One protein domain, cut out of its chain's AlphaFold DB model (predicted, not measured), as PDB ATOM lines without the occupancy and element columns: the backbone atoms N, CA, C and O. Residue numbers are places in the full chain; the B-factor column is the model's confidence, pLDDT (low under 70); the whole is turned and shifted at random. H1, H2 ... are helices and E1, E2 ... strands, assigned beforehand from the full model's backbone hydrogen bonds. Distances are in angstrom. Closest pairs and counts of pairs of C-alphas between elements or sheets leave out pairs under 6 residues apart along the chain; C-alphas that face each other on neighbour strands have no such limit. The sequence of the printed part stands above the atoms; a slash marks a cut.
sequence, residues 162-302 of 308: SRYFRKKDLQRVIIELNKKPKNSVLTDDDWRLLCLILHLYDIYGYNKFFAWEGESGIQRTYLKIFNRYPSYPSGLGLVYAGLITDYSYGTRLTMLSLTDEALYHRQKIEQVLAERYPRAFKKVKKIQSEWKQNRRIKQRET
ATOM      1  N   SER A 162     138.740 143.567 148.970       84.50
ATOM      2  CA  SER A 162     140.111 143.749 149.469       84.50
ATOM      3  C   SER A 162     140.208 144.202 150.931       84.50
ATOM      4  O   SER A 162     141.281 144.104 151.519       84.50
ATOM      5  N   ARG A 163     139.117 144.700 151.534       79.12
ATOM      6  CA  ARG A 163     139.072 145.020 152.972       79.12
ATOM      7  C   ARG A 163     138.898 143.787 153.853       79.12
ATOM      8  O   ARG A 163     139.223 143.862 155.033       79.12
ATOM      9  N   TYR A 164     138.359 142.711 153.291       75.12
ATOM     10  CA  TYR A 164     137.949 141.518 154.028       75.12
ATOM     11  C   TYR A 164     138.811 140.309 153.665       75.12
ATOM     12  O   TYR A 164     139.084 139.480 154.522       75.12
ATOM     13  N   PHE A 165     139.296 140.238 152.422       84.56
ATOM     14  CA  PHE A 165     139.927 139.039 151.884       84.56
ATOM     15  C   PHE A 165     141.252 139.327 151.201       84.56
ATOM     16  O   PHE A 165     141.423 140.332 150.502       84.56
ATOM     17  N   ARG A 166     142.175 138.368 151.296       87.44
ATOM     18  CA  ARG A 166     143.322 138.326 150.389       87.44
ATOM     19  C   ARG A 166     142.866 137.694 149.079       87.44
ATOM     20  O   ARG A 166     142.149 136.698 149.065       87.44
ATOM     21  N   LYS A 167     143.341 138.234 147.954       88.00
ATOM     22  CA  LYS A 167     142.971 137.765 146.605       88.00
ATOM     23  C   LYS A 167     143.142 136.248 146.428       88.00
ATOM     24  O   LYS A 167     142.288 135.610 145.823       88.00
ATOM     25  N   LYS A 168     144.217 135.681 146.984       90.31
ATOM     26  CA  LYS A 168     144.519 134.244 146.913       90.31
ATOM     27  C   LYS A 168     143.461 133.362 147.593       90.31
ATOM     28  O   LYS A 168     143.173 132.281 147.094       90.31
ATOM     29  N   ASP A 169     142.859 133.838 148.683       87.62
ATOM     30  CA  ASP A 169     141.913 133.055 149.480       87.62
ATOM     31  C   ASP A 169     140.564 132.961 148.743       87.62
ATOM     32  O   ASP A 169     140.008 131.872 148.598       87.62
ATOM     33  N   LEU A 170     140.124 134.064 148.122       88.62
ATOM     34  CA  LEU A 170     138.972 134.071 147.210       88.62
ATOM     35  C   LEU A 170     139.210 133.230 145.950       88.62
ATOM     36  O   LEU A 170     138.286 132.572 145.470       88.62
ATOM     37  N   GLN A 171     140.430 133.267 145.401       91.00
ATOM     38  CA  GLN A 171     140.800 132.481 144.222       91.00
ATOM     39  C   GLN A 171     140.758 130.978 144.503       91.00
ATOM     40  O   GLN A 171     140.277 130.218 143.669       91.00
ATOM     41  N   ARG A 172     141.214 130.548 145.681       92.38
ATOM     42  CA  ARG A 172     141.178 129.142 146.094       92.38
ATOM     43  C   ARG A 172     139.758 128.570 146.039       92.38
ATOM     44  O   ARG A 172     139.551 127.539 145.403       92.38
ATOM     45  N   VAL A 173     138.786 129.280 146.619       91.94
ATOM     46  CA  VAL A 173     137.376 128.857 146.635       91.94
ATOM     47  C   VAL A 173     136.811 128.772 145.215       91.94
ATOM     48  O   VAL A 173     136.264 127.742 144.826       91.94
ATOM     49  N   ILE A 174     136.974 129.824 144.405       92.50
ATOM     50  CA  ILE A 174     136.371 129.860 143.064       92.50
ATOM     51  C   ILE A 174     137.005 128.849 142.100       92.50
ATOM     52  O   ILE A 174     136.307 128.290 141.254       92.50
ATOM     53  N   ILE A 175     138.310 128.588 142.228       93.06
ATOM     54  CA  ILE A 175     138.993 127.550 141.452       93.06
ATOM     55  C   ILE A 175     138.360 126.196 141.755       93.06
ATOM     56  O   ILE A 175     138.046 125.456 140.825       93.06
ATOM     57  N   GLU A 176     138.130 125.885 143.033       93.81
ATOM     58  CA  GLU A 176     137.542 124.604 143.412       93.81
ATOM     59  C   GLU A 176     136.100 124.456 142.917       93.81
ATOM     60  O   GLU A 176     135.753 123.428 142.337       93.81
ATOM     61  N   LEU A 177     135.283 125.508 143.040       93.06
ATOM     62  CA  LEU A 177     133.888 125.509 142.580       93.06
ATOM     63  C   LEU A 177     133.731 125.296 141.065       93.06
ATOM     64  O   LEU A 177     132.675 124.850 140.621       93.06
ATOM     65  N   ASN A 178     134.759 125.611 140.273       92.81
ATOM     66  CA  ASN A 178     134.741 125.463 138.816       92.81
ATOM     67  C   ASN A 178     135.381 124.153 138.321       92.81
ATOM     68  O   ASN A 178     135.351 123.871 137.119       92.81
ATOM     69  N   LYS A 179     135.977 123.342 139.201       92.31
ATOM     70  CA  LYS A 179     136.582 122.068 138.798       92.31
ATOM     71  C   LYS A 179     135.512 121.039 138.440       92.31
ATOM     72  O   LYS A 179     134.490 120.893 139.105       92.31
ATOM     73  N   LYS A 180     135.800 120.238 137.408       87.38
ATOM     74  CA  LYS A 180     135.036 119.011 137.138       87.38
ATOM     75  C   LYS A 180     135.210 118.035 138.312       87.38
ATOM     76  O   LYS A 180     136.313 117.990 138.859       87.38
ATOM     77  N   PRO A 181     134.214 117.184 138.632       83.81
ATOM     78  CA  PRO A 181     134.284 116.272 139.779       83.81
ATOM     79  C   PRO A 181     135.569 115.435 139.838       83.81
ATOM     80  O   PRO A 181     136.179 115.331 140.891       83.81
ATOM     81  N   LYS A 182     136.039 114.931 138.691       85.69
ATOM     82  CA  LYS A 182     137.271 114.128 138.585       85.69
ATOM     83  C   LYS A 182     138.579 114.869 138.912       85.69
ATOM     84  O   LYS A 182     139.592 114.223 139.125       85.69
ATOM     85  N   ASN A 183     138.563 116.201 138.903       89.88
ATOM     86  CA  ASN A 183     139.731 117.049 139.166       89.88
ATOM     87  C   ASN A 183     139.612 117.787 140.511       89.88
ATOM     88  O   ASN A 183     140.500 118.565 140.861       89.88
ATOM     89  N   SER A 184     138.485 117.616 141.205       90.69
ATOM     90  CA  SER A 184     138.161 118.289 142.457       90.69
ATOM     91  C   SER A 184     138.769 117.533 143.634       90.69
ATOM     92  O   SER A 184     138.813 116.306 143.624       90.69
ATOM     93  N   VAL A 185     139.210 118.268 144.660       89.94
ATOM     94  CA  VAL A 185     139.572 117.661 145.955       89.94
ATOM     95  C   VAL A 185     138.330 117.305 146.777       89.94
ATOM     96  O   VAL A 185     138.446 116.647 147.805       89.94
ATOM     97  N   LEU A 186     137.147 117.751 146.336       91.81
ATOM     98  CA  LEU A 186     135.876 117.556 147.018       91.81
ATOM     99  C   LEU A 186     135.193 116.272 146.547       91.81
ATOM    100  O   LEU A 186     134.757 116.148 145.395       91.81
ATOM    101  N   THR A 187     135.028 115.346 147.482       91.00
ATOM    102  CA  THR A 187     134.250 114.121 147.309       91.00
ATOM    103  C   THR A 187     132.748 114.412 147.250       91.00
ATOM    104  O   THR A 187     132.281 115.500 147.586       91.00
ATOM    105  N   ASP A 188     131.947 113.427 146.837       88.88
ATOM    106  CA  ASP A 188     130.481 113.528 146.875       88.88
ATOM    107  C   ASP A 188     129.954 113.851 148.289       88.88
ATOM    108  O   ASP A 188     129.024 114.647 148.436       88.88
ATOM    109  N   ASP A 189     130.589 113.302 149.332       89.44
ATOM    110  CA  ASP A 189     130.228 113.578 150.725       89.44
ATOM    111  C   ASP A 189     130.602 114.994 151.166       89.44
ATOM    112  O   ASP A 189     129.797 115.620 151.857       89.44
ATOM    113  N   ASP A 190     131.734 115.542 150.708       91.19
ATOM    114  CA  ASP A 190     132.095 116.942 150.962       91.19
ATOM    115  C   ASP A 190     131.026 117.893 150.415       91.19
ATOM    116  O   ASP A 190     130.581 118.808 151.103       91.19
ATOM    117  N   TRP A 191     130.528 117.660 149.202       90.88
ATOM    118  CA  TRP A 191     129.482 118.519 148.645       90.88
ATOM    119  C   TRP A 191     128.142 118.407 149.381       90.88
ATOM    120  O   TRP A 191     127.443 119.406 149.556       90.88
ATOM    121  N   ARG A 192     127.765 117.203 149.823       89.88
ATOM    122  CA  ARG A 192     126.554 116.998 150.635       89.88
ATOM    123  C   ARG A 192     126.681 117.670 151.996       89.88
ATOM    124  O   ARG A 192     125.728 118.295 152.460       89.88
ATOM    125  N   LEU A 193     127.861 117.576 152.603       90.12
ATOM    126  CA  LEU A 193     128.180 118.251 153.849       90.12
ATOM    127  C   LEU A 193     128.144 119.773 153.674       90.12
ATOM    128  O   LEU A 193     127.506 120.449 154.475       90.12
ATOM    129  N   LEU A 194     128.723 120.311 152.599       91.62
ATOM    130  CA  LEU A 194     128.632 121.734 152.271       91.62
ATOM    131  C   LEU A 194     127.178 122.180 152.106       91.62
ATOM    132  O   LEU A 194     126.797 123.218 152.638       91.62
ATOM    133  N   CYS A 195     126.347 121.382 151.424       90.06
ATOM    134  CA  CYS A 195     124.917 121.659 151.308       90.06
ATOM    135  C   CYS A 195     124.246 121.748 152.677       90.06
ATOM    136  O   CYS A 195     123.453 122.659 152.909       90.06
ATOM    137  N   LEU A 196     124.560 120.823 153.583       87.94
ATOM    138  CA  LEU A 196     124.025 120.841 154.935       87.94
ATOM    139  C   LEU A 196     124.506 122.076 155.708       87.94
ATOM    140  O   LEU A 196     123.671 122.839 156.186       87.94
ATOM    141  N   ILE A 197     125.819 122.308 155.784       87.56
ATOM    142  CA  ILE A 197     126.414 123.429 156.526       87.56
ATOM    143  C   ILE A 197     125.883 124.766 156.001       87.56
ATOM    144  O   ILE A 197     125.495 125.606 156.803       87.56
ATOM    145  N   LEU A 198     125.777 124.949 154.682       87.88
ATOM    146  CA  LEU A 198     125.241 126.172 154.078       87.88
ATOM    147  C   LEU A 198     123.807 126.478 154.524       87.88
ATOM    148  O   LEU A 198     123.466 127.627 154.791       87.88
ATOM    149  N   HIS A 199     122.958 125.462 154.650       81.44
ATOM    150  CA  HIS A 199     121.586 125.686 155.096       81.44
ATOM    151  C   HIS A 199     121.487 125.797 156.619       81.44
ATOM    152  O   HIS A 199     120.689 126.593 157.110       81.44
ATOM    153  N   LEU A 200     122.303 125.056 157.380       78.00
ATOM    154  CA  LEU A 200     122.422 125.256 158.828       78.00
ATOM    155  C   LEU A 200     122.901 126.675 159.137       78.00
ATOM    156  O   LEU A 200     122.397 127.322 160.046       78.00
ATOM    157  N   TYR A 201     123.797 127.214 158.329       78.94
ATOM    158  CA  TYR A 201     124.230 128.596 158.423       78.94
ATOM    159  C   TYR A 201     123.074 129.595 158.247       78.94
ATOM    160  O   TYR A 201     122.900 130.543 159.016       78.94
ATOM    161  N   ASP A 202     122.195 129.358 157.275       75.44
ATOM    162  CA  ASP A 202     121.005 130.189 157.097       75.44
ATOM    163  C   ASP A 202     119.980 130.065 158.219       75.44
ATOM    164  O   ASP A 202     119.127 130.947 158.389       75.44
ATOM    165  N   ILE A 203     120.019 128.938 158.920       71.75
ATOM    166  CA  ILE A 203     119.185 128.637 160.068       71.75
ATOM    167  C   ILE A 203     119.717 129.345 161.315       71.75
ATOM    168  O   ILE A 203     118.957 130.015 162.006       71.75
ATOM    169  N   TYR A 204     121.006 129.207 161.599       67.38
ATOM    170  CA  TYR A 204     121.573 129.546 162.896       67.38
ATOM    171  C   TYR A 204     122.488 130.776 162.915       67.38
ATOM    172  O   TYR A 204     122.990 131.118 163.980       67.38
ATOM    173  N   GLY A 205     122.708 131.420 161.769       63.84
ATOM    174  CA  GLY A 205     123.450 132.674 161.699       63.84
ATOM    175  C   GLY A 205     124.934 132.521 161.370       63.84
ATOM    176  O   GLY A 205     125.457 131.426 161.168       63.84
ATOM    177  N   TYR A 206     125.577 133.681 161.262       58.38
ATOM    178  CA  TYR A 206     126.988 133.851 160.909       58.38
ATOM    179  C   TYR A 206     127.912 133.280 161.992       58.38
ATOM    180  O   TYR A 206     127.576 133.336 163.172       58.38
ATOM    181  N   ASN A 207     129.072 132.749 161.586       57.78
ATOM    182  CA  ASN A 207     130.120 132.210 162.471       57.78
ATOM    183  C   ASN A 207     129.668 131.137 163.473       57.78
ATOM    184  O   ASN A 207     130.354 130.880 164.470       57.78
ATOM    185  N   LYS A 208     128.530 130.478 163.218       68.19
ATOM    186  CA  LYS A 208     128.129 129.354 164.047       68.19
ATOM    187  C   LYS A 208     128.933 128.117 163.678       68.19
ATOM    188  O   LYS A 208     128.855 127.601 162.567       68.19
ATOM    189  N   PHE A 209     129.644 127.626 164.678       73.44
ATOM    190  CA  PHE A 209     130.234 126.305 164.668       73.44
ATOM    191  C   PHE A 209     129.165 125.267 164.964       73.44
ATOM    192  O   PHE A 209     128.366 125.423 165.881       73.44
ATOM    193  N   PHE A 210     129.154 124.213 164.164       75.50
ATOM    194  CA  PHE A 210     128.237 123.101 164.304       75.50
ATOM    195  C   PHE A 210     129.030 121.864 164.697       75.50
ATOM    196  O   PHE A 210     129.923 121.443 163.955       75.50
ATOM    197  N   ALA A 211     128.701 121.271 165.842       74.81
ATOM    198  CA  ALA A 211     129.299 120.012 166.262       74.81
ATOM    199  C   ALA A 211     129.016 118.893 165.245       74.81
ATOM    200  O   ALA A 211     127.892 118.736 164.756       74.81
ATOM    201  N   TRP A 212     130.045 118.104 164.934       76.88
ATOM    202  CA  TRP A 212     129.947 116.918 164.092       76.88
ATOM    203  C   TRP A 212     129.039 115.871 164.745       76.88
ATOM    204  O   TRP A 212     128.069 115.424 164.133       76.88
ATOM    205  N   GLU A 213     129.312 115.553 166.008       70.12
ATOM    206  CA  GLU A 213     128.657 114.497 166.786       70.12
ATOM    207  C   GLU A 213     127.584 115.059 167.739       70.12
ATOM    208  O   GLU A 213     127.559 116.254 168.034       70.12
ATOM    209  N   GLY A 214     126.685 114.192 168.225       64.69
ATOM    210  CA  GLY A 214     125.654 114.523 169.220       64.69
ATOM    211  C   GLY A 214     124.210 114.460 168.708       64.69
ATOM    212  O   GLY A 214     123.938 114.338 167.511       64.69
ATOM    213  N   GLU A 215     123.245 114.549 169.629       56.19
ATOM    214  CA  GLU A 215     121.813 114.406 169.317       56.19
ATOM    215  C   GLU A 215     121.256 115.494 168.388       56.19
ATOM    216  O   GLU A 215     120.265 115.255 167.689       56.19
ATOM    217  N   SER A 216     121.905 116.655 168.351       58.59
ATOM    218  CA  SER A 216     121.608 117.803 167.488       58.59
ATOM    219  C   SER A 216     122.715 118.084 166.459       58.59
ATOM    220  O   SER A 216     122.621 119.065 165.722       58.59
ATOM    221  N   GLY A 217     123.745 117.231 166.384       68.88
ATOM    222  CA  GLY A 217     124.932 117.443 165.553       68.88
ATOM    223  C   GLY A 217     124.690 117.328 164.042       68.88
ATOM    224  O   GLY A 217     123.662 116.813 163.568       68.88
ATOM    225  N   ILE A 218     125.679 117.783 163.265       77.62
ATOM    226  CA  ILE A 218     125.708 117.695 161.797       77.62
ATOM    227  C   ILE A 218     125.496 116.256 161.350       77.62
ATOM    228  O   ILE A 218     124.671 116.024 160.471       77.62
ATOM    229  N   GLN A 219     126.187 115.287 161.950       79.00
ATOM    230  CA  GLN A 219     126.142 113.889 161.527       79.00
ATOM    231  C   GLN A 219     124.721 113.319 161.590       79.00
ATOM    232  O   GLN A 219     124.250 112.713 160.628       79.00
ATOM    233  N   ARG A 220     123.979 113.558 162.681       80.56
ATOM    234  CA  ARG A 220     122.592 113.078 162.805       80.56
ATOM    235  C   ARG A 220     121.677 113.742 161.780       80.56
ATOM    236  O   ARG A 220     120.807 113.087 161.204       80.56
ATOM    237  N   THR A 221     121.869 115.035 161.530       80.25
ATOM    238  CA  THR A 221     121.096 115.772 160.520       80.25
ATOM    239  C   THR A 221     121.425 115.286 159.109       80.25
ATOM    240  O   THR A 221     120.524 115.076 158.297       80.25
ATOM    241  N   TYR A 222     122.699 115.009 158.840       84.31
ATOM    242  CA  TYR A 222     123.176 114.411 157.604       84.31
ATOM    243  C   TYR A 222     122.498 113.058 157.363       84.31
ATOM    244  O   TYR A 222     121.893 112.862 156.308       84.31
ATOM    245  N   LEU A 223     122.511 112.162 158.358       83.50
ATOM    246  CA  LEU A 223     121.839 110.859 158.292       83.50
ATOM    247  C   LEU A 223     120.350 111.002 157.957       83.50
ATOM    248  O   LEU A 223     119.860 110.321 157.063       83.50
ATOM    249  N   LYS A 224     119.635 111.930 158.608       83.31
ATOM    250  CA  LYS A 224     118.207 112.191 158.338       83.31
ATOM    251  C   LYS A 224     117.940 112.681 156.907       83.31
ATOM    252  O   LYS A 224     116.869 112.438 156.341       83.31
ATOM    253  N   ILE A 225     118.873 113.431 156.322       82.44
ATOM    254  CA  ILE A 225     118.694 114.030 154.994       82.44
ATOM    255  C   ILE A 225     119.082 113.043 153.898       82.44
ATOM    256  O   ILE A 225     118.289 112.847 152.972       82.44
ATOM    257  N   PHE A 226     120.250 112.416 154.028       84.69
ATOM    258  CA  PHE A 226     120.888 111.613 152.987       84.69
ATOM    259  C   PHE A 226     120.753 110.098 153.189       84.69
ATOM    260  O   PHE A 226     121.146 109.352 152.296       84.69
ATOM    261  N   ASN A 227     120.185 109.644 154.314       84.94
ATOM    262  CA  ASN A 227     119.933 108.236 154.651       84.94
ATOM    263  C   ASN A 227     121.173 107.327 154.538       84.94
ATOM    264  O   ASN A 227     121.052 106.143 154.234       84.94
ATOM    265  N   ARG A 228     122.373 107.873 154.760       84.44
ATOM    266  CA  ARG A 228     123.634 107.121 154.787       84.44
ATOM    267  C   ARG A 228     124.655 107.804 155.679       84.44
ATOM    268  O   ARG A 228     124.635 109.032 155.784       84.44
ATOM    269  N   TYR A 229     125.574 107.026 156.243       81.00
ATOM    270  CA  TYR A 229     126.743 107.576 156.922       81.00
ATOM    271  C   TYR A 229     127.689 108.248 155.912       81.00
ATOM    272  O   TYR A 229     127.879 107.703 154.821       81.00
ATOM    273  N   PRO A 230     128.253 109.425 156.238       76.75
ATOM    274  CA  PRO A 230     129.317 110.024 155.438       76.75
ATOM    275  C   PRO A 230     130.575 109.138 155.496       76.75
ATOM    276  O   PRO A 230     130.833 108.494 156.514       76.75
ATOM    277  N   SER A 231     131.347 109.085 154.413       68.00
ATOM    278  CA  SER A 231     132.615 108.351 154.363       68.00
ATOM    279  C   SER A 231     133.765 109.171 154.966       68.00
ATOM    280  O   SER A 231     133.979 110.315 154.570       68.00
ATOM    281  N   TYR A 232     134.503 108.573 155.923       56.28
ATOM    282  CA  TYR A 232     135.606 109.189 156.707       56.28
ATOM    283  C   TYR A 232     135.171 110.526 157.387       56.28
ATOM    284  O   TYR A 232     133.993 110.874 157.278       56.28
ATOM    285  N   PRO A 233     135.988 111.301 158.147       64.44
ATOM    286  CA  PRO A 233     135.580 112.651 158.540       64.44
ATOM    287  C   PRO A 233     135.507 113.533 157.286       64.44
ATOM    288  O   PRO A 233     136.466 114.202 156.901       64.44
ATOM    289  N   SER A 234     134.367 113.483 156.598       64.12
ATOM    290  CA  SER A 234     134.028 114.391 155.507       64.12
ATOM    291  C   SER A 234     134.211 115.825 155.997       64.12
ATOM    292  O   SER A 234     133.788 116.146 157.110       64.12
ATOM    293  N   GLY A 235     134.845 116.678 155.197       77.31
ATOM    294  CA  GLY A 235     135.175 118.043 155.602       77.31
ATOM    295  C   GLY A 235     136.621 118.448 155.344       77.31
ATOM    296  O   GLY A 235     136.851 119.622 155.078       77.31
ATOM    297  N   LEU A 236     137.586 117.520 155.316       87.06
ATOM    298  CA  LEU A 236     138.984 117.871 155.012       87.06
ATOM    299  C   LEU A 236     139.127 118.509 153.624       87.06
ATOM    300  O   LEU A 236     139.790 119.534 153.480       87.06
ATOM    301  N   GLY A 237     138.445 117.960 152.613       91.12
ATOM    302  CA  GLY A 237     138.400 118.558 151.278       91.12
ATOM    303  C   GLY A 237     137.827 119.977 151.308       91.12
ATOM    304  O   GLY A 237     138.371 120.879 150.670       91.12
ATOM    305  N   LEU A 238     136.771 120.202 152.098       93.56
ATOM    306  CA  LEU A 238     136.158 121.522 152.267       93.56
ATOM    307  C   LEU A 238     137.094 122.518 152.967       93.56
ATOM    308  O   LEU A 238     137.142 123.679 152.559       93.56
ATOM    309  N   VAL A 239     137.853 122.078 153.975       92.44
ATOM    310  CA  VAL A 239     138.867 122.901 154.657       92.44
ATOM    311  C   VAL A 239     139.982 123.276 153.680       92.44
ATOM    312  O   VAL A 239     140.312 124.455 153.537       92.44
ATOM    313  N   TYR A 240     140.512 122.310 152.922       91.25
ATOM    314  CA  TYR A 240     141.544 122.574 151.912       91.25
ATOM    315  C   TYR A 240     141.064 123.510 150.801       91.25
ATOM    316  O   TYR A 240     141.822 124.370 150.350       91.25
ATOM    317  N   ALA A 241     139.799 123.393 150.396       93.00
ATOM    318  CA  ALA A 241     139.164 124.296 149.440       93.00
ATOM    319  C   ALA A 241     138.894 125.701 150.012       93.00
ATOM    320  O   ALA A 241     138.571 126.620 149.259       93.00
ATOM    321  N   GLY A 242     139.028 125.891 151.329       92.88
ATOM    322  CA  GLY A 242     138.692 127.134 152.015       92.88
ATOM    323  C   GLY A 242     137.193 127.410 152.083       92.88
ATOM    324  O   GLY A 242     136.809 128.571 152.176       92.88
ATOM    325  N   LEU A 243     136.358 126.373 151.984       93.88
ATOM    326  CA  LEU A 243     134.897 126.473 152.025       93.88
ATOM    327  C   LEU A 243     134.349 126.425 153.453       93.88
ATOM    328  O   LEU A 243     133.320 127.032 153.750       93.88
ATOM    329  N   ILE A 244     135.035 125.698 154.331       92.19
ATOM    330  CA  ILE A 244     134.722 125.637 155.755       92.19
ATOM    331  C   ILE A 244     135.987 125.851 156.576       92.19
ATOM    332  O   ILE A 244     137.101 125.644 156.093       92.19
ATOM    333  N   THR A 245     135.791 126.253 157.820       88.19
ATOM    334  CA  THR A 245     136.795 126.184 158.874       88.19
ATOM    335  C   THR A 245     136.366 125.115 159.870       88.19
ATOM    336  O   THR A 245     135.168 124.960 160.143       88.19
ATOM    337  N   ASP A 246     137.328 124.363 160.387       85.44
ATOM    338  CA  ASP A 246     137.114 123.368 161.420       85.44
ATOM    339  C   ASP A 246     137.844 123.747 162.712       85.44
ATOM    340  O   ASP A 246     138.922 124.337 162.715       85.44
ATOM    341  N   TYR A 247     137.228 123.402 163.836       76.81
ATOM    342  CA  TYR A 247     137.868 123.417 165.143       76.81
ATOM    343  C   TYR A 247     137.670 122.061 165.794       76.81
ATOM    344  O   TYR A 247     136.538 121.606 165.964       76.81
ATOM    345  N   SER A 248     138.764 121.426 166.201       69.25
ATOM    346  CA  SER A 248     138.741 120.137 166.885       69.25
ATOM    347  C   SER A 248     139.189 120.255 168.344       69.25
ATOM    348  O   SER A 248     139.959 121.136 168.726       69.25
ATOM    349  N   TYR A 249     138.662 119.380 169.200       56.31
ATOM    350  CA  TYR A 249     139.136 119.156 170.564       56.31
ATOM    351  C   TYR A 249     139.652 117.733 170.700       56.31
ATOM    352  O   TYR A 249     138.886 116.792 170.946       56.31
ATOM    353  N   GLY A 250     140.962 117.581 170.505       63.41
ATOM    354  CA  GLY A 250     141.561 116.261 170.365       63.41
ATOM    355  C   GLY A 250     140.786 115.445 169.331       63.41
ATOM    356  O   GLY A 250     140.439 115.944 168.264       63.41
ATOM    357  N   THR A 251     140.450 114.209 169.680       61.28
ATOM    358  CA  THR A 251     139.672 113.301 168.825       61.28
ATOM    359  C   THR A 251     138.181 113.254 169.167       61.28
ATOM    360  O   THR A 251     137.455 112.476 168.560       61.28
ATOM    361  N   ARG A 252     137.714 114.036 170.155       57.91
ATOM    362  CA  ARG A 252     136.380 113.862 170.764       57.91
ATOM    363  C   ARG A 252     135.304 114.807 170.246       57.91
ATOM    364  O   ARG A 252     134.129 114.553 170.468       57.91
ATOM    365  N   LEU A 253     135.685 115.930 169.645       65.25
ATOM    366  CA  LEU A 253     134.720 116.907 169.153       65.25
ATOM    367  C   LEU A 253     135.313 117.680 167.987       65.25
ATOM    368  O   LEU A 253     136.284 118.408 168.167       65.25
ATOM    369  N   THR A 254     134.680 117.576 166.827       75.75
ATOM    370  CA  THR A 254     134.968 118.417 165.661       75.75
ATOM    371  C   THR A 254     133.789 119.344 165.440       75.75
ATOM    372  O   THR A 254     132.642 118.905 165.484       75.75
ATOM    373  N   MET A 255     134.052 120.624 165.211       79.81
ATOM    374  CA  MET A 255     133.039 121.622 164.903       79.81
ATOM    375  C   MET A 255     133.365 122.299 163.579       79.81
ATOM    376  O   MET A 255     134.525 122.600 163.321       79.81
ATOM    377  N   LEU A 256     132.350 122.565 162.763       84.56
ATOM    378  CA  LEU A 256     132.511 123.098 161.409       84.56
ATOM    379  C   LEU A 256     131.719 124.400 161.242       84.56
ATOM    380  O   LEU A 256     130.602 124.496 161.744       84.56
ATOM    381  N   SER A 257     132.253 125.373 160.506       85.56
ATOM    382  CA  SER A 257     131.544 126.598 160.092       85.56
ATOM    383  C   SER A 257     131.909 126.962 158.654       85.56
ATOM    384  O   SER A 257     133.000 126.632 158.197       85.56
ATOM    385  N   LEU A 258     131.033 127.679 157.939       88.69
ATOM    386  CA  LEU A 258     131.430 128.330 156.683       88.69
ATOM    387  C   LEU A 258     132.522 129.374 156.939       88.69
ATOM    388  O   LEU A 258     132.529 130.021 157.987       88.69
ATOM    389  N   THR A 259     133.410 129.545 155.962       88.56
ATOM    390  CA  THR A 259     134.356 130.668 155.915       88.56
ATOM    391  C   THR A 259     133.700 131.915 155.324       88.56
ATOM    392  O   THR A 259     132.743 131.822 154.546       88.56
ATOM    393  N   ASP A 260     134.254 133.090 155.623       85.31
ATOM    394  CA  ASP A 260     133.814 134.345 155.006       85.31
ATOM    395  C   ASP A 260     134.016 134.334 153.475       85.31
ATOM    396  O   ASP A 260     133.199 134.892 152.738       85.31
ATOM    397  N   GLU A 261     135.040 133.645 152.957       90.19
ATOM    398  CA  GLU A 261     135.251 133.468 151.515       90.19
ATOM    399  C   GLU A 261     134.171 132.597 150.861       90.19
ATOM    400  O   GLU A 261     133.726 132.891 149.748       90.19
ATOM    401  N   ALA A 262     133.725 131.531 151.532       91.56
ATOM    402  CA  ALA A 262     132.613 130.721 151.047       91.56
ATOM    403  C   ALA A 262     131.328 131.550 150.977       91.56
ATOM    404  O   ALA A 262     130.572 131.462 150.013       91.56
ATOM    405  N   LEU A 263     131.111 132.406 151.973       87.00
ATOM    406  CA  LEU A 263     129.953 133.292 152.038       87.00
ATOM    407  C   LEU A 263     129.988 134.376 150.970       87.00
ATOM    408  O   LEU A 263     128.958 134.674 150.367       87.00
ATOM    409  N   TYR A 264     131.170 134.910 150.673       88.12
ATOM    410  CA  TYR A 264     131.366 135.794 149.530       88.12
ATOM    411  C   TYR A 264     130.940 135.115 148.217       88.12
ATOM    412  O   TYR A 264     130.245 135.717 147.400       88.12
ATOM    413  N   HIS A 265     131.291 133.838 148.035       91.31
ATOM    414  CA  HIS A 265     130.938 133.043 146.849       91.31
ATOM    415  C   HIS A 265     129.597 132.307 146.958       91.31
ATOM    416  O   HIS A 265     129.297 131.434 146.139       91.31
ATOM    417  N   ARG A 266     128.761 132.659 147.937       89.75
ATOM    418  CA  ARG A 266     127.543 131.920 148.284       89.75
ATOM    419  C   ARG A 266     126.632 131.638 147.094       89.75
ATOM    420  O   ARG A 266     126.212 130.501 146.922       89.75
ATOM    421  N   GLN A 267     126.341 132.643 146.267       89.75
ATOM    422  CA  GLN A 267     125.451 132.476 145.110       89.75
ATOM    423  C   GLN A 267     125.968 131.397 144.150       89.75
ATOM    424  O   GLN A 267     125.202 130.569 143.659       89.75
ATOM    425  N   LYS A 268     127.288 131.359 143.929       92.81
ATOM    426  CA  LYS A 268     127.918 130.340 143.089       92.81
ATOM    427  C   LYS A 268     127.844 128.960 143.738       92.81
ATOM    428  O   LYS A 268     127.558 127.989 143.045       92.81
ATOM    429  N   ILE A 269     128.069 128.870 145.051       93.25
ATOM    430  CA  ILE A 269     127.931 127.614 145.803       93.25
ATOM    431  C   ILE A 269     126.496 127.087 145.696       93.25
ATOM    432  O   ILE A 269     126.298 125.923 145.360       93.25
ATOM    433  N   GLU A 270     125.495 127.936 145.936       91.75
ATOM    434  CA  GLU A 270     124.076 127.575 145.835       91.75
ATOM    435  C   GLU A 270     123.717 127.073 144.438       91.75
ATOM    436  O   GLU A 270     123.058 126.041 144.324       91.75
ATOM    437  N   GLN A 271     124.190 127.751 143.389       92.62
ATOM    438  CA  GLN A 271     123.992 127.317 142.009       92.62
ATOM    439  C   GLN A 271     124.557 125.905 141.784       92.62
ATOM    440  O   GLN A 271     123.831 125.012 141.347       92.62
ATOM    441  N   VAL A 272     125.829 125.681 142.130       92.75
ATOM    442  CA  VAL A 272     126.501 124.384 141.936       92.75
ATOM    443  C   VAL A 272     125.801 123.272 142.726       92.75
ATOM    444  O   VAL A 272     125.616 122.162 142.224       92.75
ATOM    445  N   LEU A 273     125.371 123.555 143.957       91.75
ATOM    446  CA  LEU A 273     124.654 122.589 144.790       91.75
ATOM    447  C   LEU A 273     123.249 122.279 144.263       91.75
ATOM    448  O   LEU A 273     122.832 121.122 144.317       91.75
ATOM    449  N   ALA A 274     122.525 123.280 143.759       90.81
ATOM    450  CA  ALA A 274     121.194 123.096 143.188       90.81
ATOM    451  C   ALA A 274     121.239 122.257 141.902       90.81
ATOM    452  O   ALA A 274     120.392 121.383 141.718       90.81
ATOM    453  N   GLU A 275     122.251 122.476 141.058       90.75
ATOM    454  CA  GLU A 275     122.505 121.679 139.853       90.75
ATOM    455  C   GLU A 275     122.880 120.229 140.208       90.75
ATOM    456  O   GLU A 275     122.385 119.285 139.593       90.75
ATOM    457  N   ARG A 276     123.717 120.031 141.237       89.12
ATOM    458  CA  ARG A 276     124.254 118.708 141.593       89.12
ATOM    459  C   ARG A 276     123.326 117.860 142.472       89.12
ATOM    460  O   ARG A 276     123.303 116.641 142.319       89.12
ATOM    461  N   TYR A 277     122.555 118.469 143.379       86.88
ATOM    462  CA  TYR A 277     121.684 117.760 144.335       86.88
ATOM    463  C   TYR A 277     120.281 118.383 144.472       86.88
ATOM    464  O   TYR A 277     119.850 118.698 145.589       86.88
ATOM    465  N   PRO A 278     119.490 118.490 143.390       87.81
ATOM    466  CA  PRO A 278     118.219 119.223 143.398       87.81
ATOM    467  C   PRO A 278     117.211 118.708 144.442       87.81
ATOM    468  O   PRO A 278     116.534 119.487 145.118       87.81
ATOM    469  N   ARG A 279     117.129 117.382 144.637       85.56
ATOM    470  CA  ARG A 279     116.223 116.766 145.627       85.56
ATOM    471  C   ARG A 279     116.648 117.050 147.067       85.56
ATOM    472  O   ARG A 279     115.802 117.385 147.896       85.56
ATOM    473  N   ALA A 280     117.942 116.922 147.365       80.62
ATOM    474  CA  ALA A 280     118.464 117.185 148.703       80.62
ATOM    475  C   ALA A 280     118.322 118.668 149.053       80.62
ATOM    476  O   ALA A 280     117.823 118.986 150.125       80.62
ATOM    477  N   PHE A 281     118.640 119.557 148.109       82.88
ATOM    478  CA  PHE A 281     118.493 121.003 148.262       82.88
ATOM    479  C   PHE A 281     117.049 121.394 148.627       82.88
ATOM    480  O   PHE A 281     116.816 122.125 149.589       82.88
ATOM    481  N   LYS A 282     116.047 120.817 147.944       84.69
ATOM    482  CA  LYS A 282     114.625 121.021 148.279       84.69
ATOM    483  C   LYS A 282     114.262 120.483 149.673       84.69
ATOM    484  O   LYS A 282     113.540 121.151 150.413       84.69
ATOM    485  N   LYS A 283     114.754 119.294 150.042       84.06
ATOM    486  CA  LYS A 283     114.499 118.672 151.357       84.06
ATOM    487  C   LYS A 283     115.098 119.503 152.494       84.06
ATOM    488  O   LYS A 283     114.424 119.731 153.495       84.06
ATOM    489  N   VAL A 284     116.325 119.994 152.321       80.69
ATOM    490  CA  VAL A 284     117.019 120.816 153.320       80.69
ATOM    491  C   VAL A 284     116.298 122.155 153.511       80.69
ATOM    492  O   VAL A 284     116.046 122.538 154.649       80.69
ATOM    493  N   LYS A 285     115.861 122.819 152.427       82.12
ATOM    494  CA  LYS A 285     115.043 124.045 152.518       82.12
ATOM    495  C   LYS A 285     113.728 123.841 153.276       82.12
ATOM    496  O   LYS A 285     113.340 124.699 154.062       82.12
ATOM    497  N   LYS A 286     113.049 122.705 153.079       84.31
ATOM    498  CA  LYS A 286     111.826 122.379 153.834       84.31
ATOM    499  C   LYS A 286     112.113 122.262 155.337       84.31
ATOM    500  O   LYS A 286     111.454 122.930 156.129       84.31
ATOM    501  N   ILE A 287     113.133 121.479 155.704       78.94
ATOM    502  CA  ILE A 287     113.569 121.304 157.101       78.94
ATOM    503  C   ILE A 287     113.945 122.653 157.719       78.94
ATOM    504  O   ILE A 287     113.572 122.941 158.851       78.94
ATOM    505  N   GLN A 288     114.644 123.501 156.969       79.69
ATOM    506  CA  GLN A 288     115.006 124.843 157.399       79.69
ATOM    507  C   GLN A 288     113.784 125.698 157.761       79.69
ATOM    508  O   GLN A 288     113.801 126.363 158.796       79.69
ATOM    509  N   SER A 289     112.743 125.705 156.926       81.62
ATOM    510  CA  SER A 289     111.528 126.484 157.194       81.62
ATOM    511  C   SER A 289     110.782 125.982 158.430       81.62
ATOM    512  O   SER A 289     110.444 126.784 159.300       81.62
ATOM    513  N   GLU A 290     110.582 124.665 158.539       83.19
ATOM    514  CA  GLU A 290     109.940 124.033 159.703       83.19
ATOM    515  C   GLU A 290     110.718 124.332 160.989       83.19
ATOM    516  O   GLU A 290     110.148 124.708 162.015       83.19
ATOM    517  N   TRP A 291     112.044 124.233 160.918       78.50
ATOM    518  CA  TRP A 291     112.916 124.500 162.047       78.50
ATOM    519  C   TRP A 291     112.828 125.963 162.503       78.50
ATOM    520  O   TRP A 291     112.646 126.220 163.693       78.50
ATOM    521  N   LYS A 292     112.875 126.931 161.572       77.12
ATOM    522  CA  LYS A 292     112.759 128.369 161.890       77.12
ATOM    523  C   LYS A 292     111.433 128.700 162.576       77.12
ATOM    524  O   LYS A 292     111.406 129.527 163.483       77.12
ATOM    525  N   GLN A 293     110.344 128.062 162.152       80.44
ATOM    526  CA  GLN A 293     109.030 128.257 162.758       80.44
ATOM    527  C   GLN A 293     108.984 127.715 164.192       80.44
ATOM    528  O   GLN A 293     108.641 128.459 165.110       80.44
ATOM    529  N   ASN A 294     109.392 126.460 164.392       80.56
ATOM    530  CA  ASN A 294     109.396 125.818 165.712       80.56
ATOM    531  C   ASN A 294     110.291 126.560 166.708       80.56
ATOM    532  O   ASN A 294     109.949 126.720 167.876       80.56
ATOM    533  N   ARG A 295     111.427 127.065 166.235       78.25
ATOM    534  CA  ARG A 295     112.347 127.863 167.038       78.25
ATOM    535  C   ARG A 295     111.739 129.155 167.558       78.25
ATOM    536  O   ARG A 295     111.877 129.441 168.742       78.25
ATOM    537  N   ARG A 296     111.094 129.943 166.695       77.06
ATOM    538  CA  ARG A 296     110.490 131.222 167.105       77.06
ATOM    539  C   ARG A 296     109.436 131.016 168.187       77.06
ATOM    540  O   ARG A 296     109.299 131.851 169.073       77.06
ATOM    541  N   ILE A 297     108.715 129.899 168.124       81.06
ATOM    542  CA  ILE A 297     107.762 129.499 169.163       81.06
ATOM    543  C   ILE A 297     108.510 129.253 170.483       81.06
ATOM    544  O   ILE A 297     108.228 129.930 171.469       81.06
ATOM    545  N   LYS A 298     109.546 128.405 170.479       79.94
ATOM    546  CA  LYS A 298     110.347 128.109 171.680       79.94
ATOM    547  C   LYS A 298     111.047 129.329 172.291       79.94
ATOM    548  O   LYS A 298     111.095 129.467 173.511       79.94
ATOM    549  N   GLN A 299     111.606 130.224 171.473       76.75
ATOM    550  CA  GLN A 299     112.250 131.452 171.964       76.75
ATOM    551  C   GLN A 299     111.252 132.337 172.725       76.75
ATOM    552  O   GLN A 299     111.573 132.862 173.790       76.75
ATOM    553  N   ARG A 300     110.019 132.461 172.215       75.88
ATOM    554  CA  ARG A 300     108.953 133.225 172.880       75.88
ATOM    555  C   ARG A 300     108.560 132.609 174.217       75.88
ATOM    556  O   ARG A 300     108.373 133.348 175.178       75.88
ATOM    557  N   GLU A 301     108.491 131.282 174.291       78.00
ATOM    558  CA  GLU A 301     108.222 130.550 175.536       78.00
ATOM    559  C   GLU A 301     109.345 130.737 176.572       78.00
ATOM    560  O   GLU A 301     109.081 130.866 177.764       78.00
ATOM    561  N   THR A 302     110.601 130.821 176.120       73.50
ATOM    562  CA  THR A 302     111.784 130.891 176.999       73.50
ATOM    563  C   THR A 302     112.144 132.322 177.431       73.50
ATOM    564  O   THR A 302     112.942 132.513 178.350       73.50
TER     565      THR A 302
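This is residues 162 to 302 of the 308 residues of an uncharacterized protein of Candidatus Bathyarchaeota archaeon (UniProt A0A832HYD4). Helix H2 runs through the middle of the domain, with the strand hairpin E1 E2 on one side of it and the long helix H7 on another; the far end of H7, residues 296 to 302, sticks out. H3 packs on H2 and H7, while H1, with H5 beside it, stands at one end of the domain. The printed part has 141 residues, mostly helix, in the order H1 H2 H3 H4 E1 E2 H5 H6 H7, with one antiparallel sheet, E1 - E2. It is compact, with a radius of gyration of the C-alphas of 15.2 A and spans of 46 by 37 by 36 A.

H1, residues 167 to 177, begins at C-alpha 167 (142.971, 137.765, 146.605). H2, residues 188 to 204, is 24.3 A long. H3 is residues 218 to 226, H4 236 to 240, E1 244 to 249, E2 253 to 258, H5 260 to 264 and H6 266 to 276. H7, residues 278 to 302, is 36.1 A long and ends at C-alpha 302 (111.784, 130.891, 176.999).

H2, the hub, touches H7 through residues 281 to 292 of H7 alone, at a shallow tilt of 29 degrees, the same way; the closest C-alphas are Ile 203 and Gln 288, 6.2 A. H2 touches H3, closest C-alphas Leu 196 and Tyr 222, 7.0 A. The closest C-alphas of H2 and E2 are Ile 197 and Ser 257, 7.0 A. In the hairpin, N 247 and O 255 are within hydrogen-bond range at 2.9 A. H1 touches H5, closest C-alphas Leu 170 and Glu 261, 5.7 A. In H1 to H7 every O i to N i+4 pair is within hydrogen-bond range.

The C-alphas farthest apart are Asn 183 and Glu 301, 50.0 A. The printed part has no cut; the link H2 to H3 is long. pLDDT is under 70 at residues 204 to 208, 214 to 217, 231 to 234 and 248 to 253.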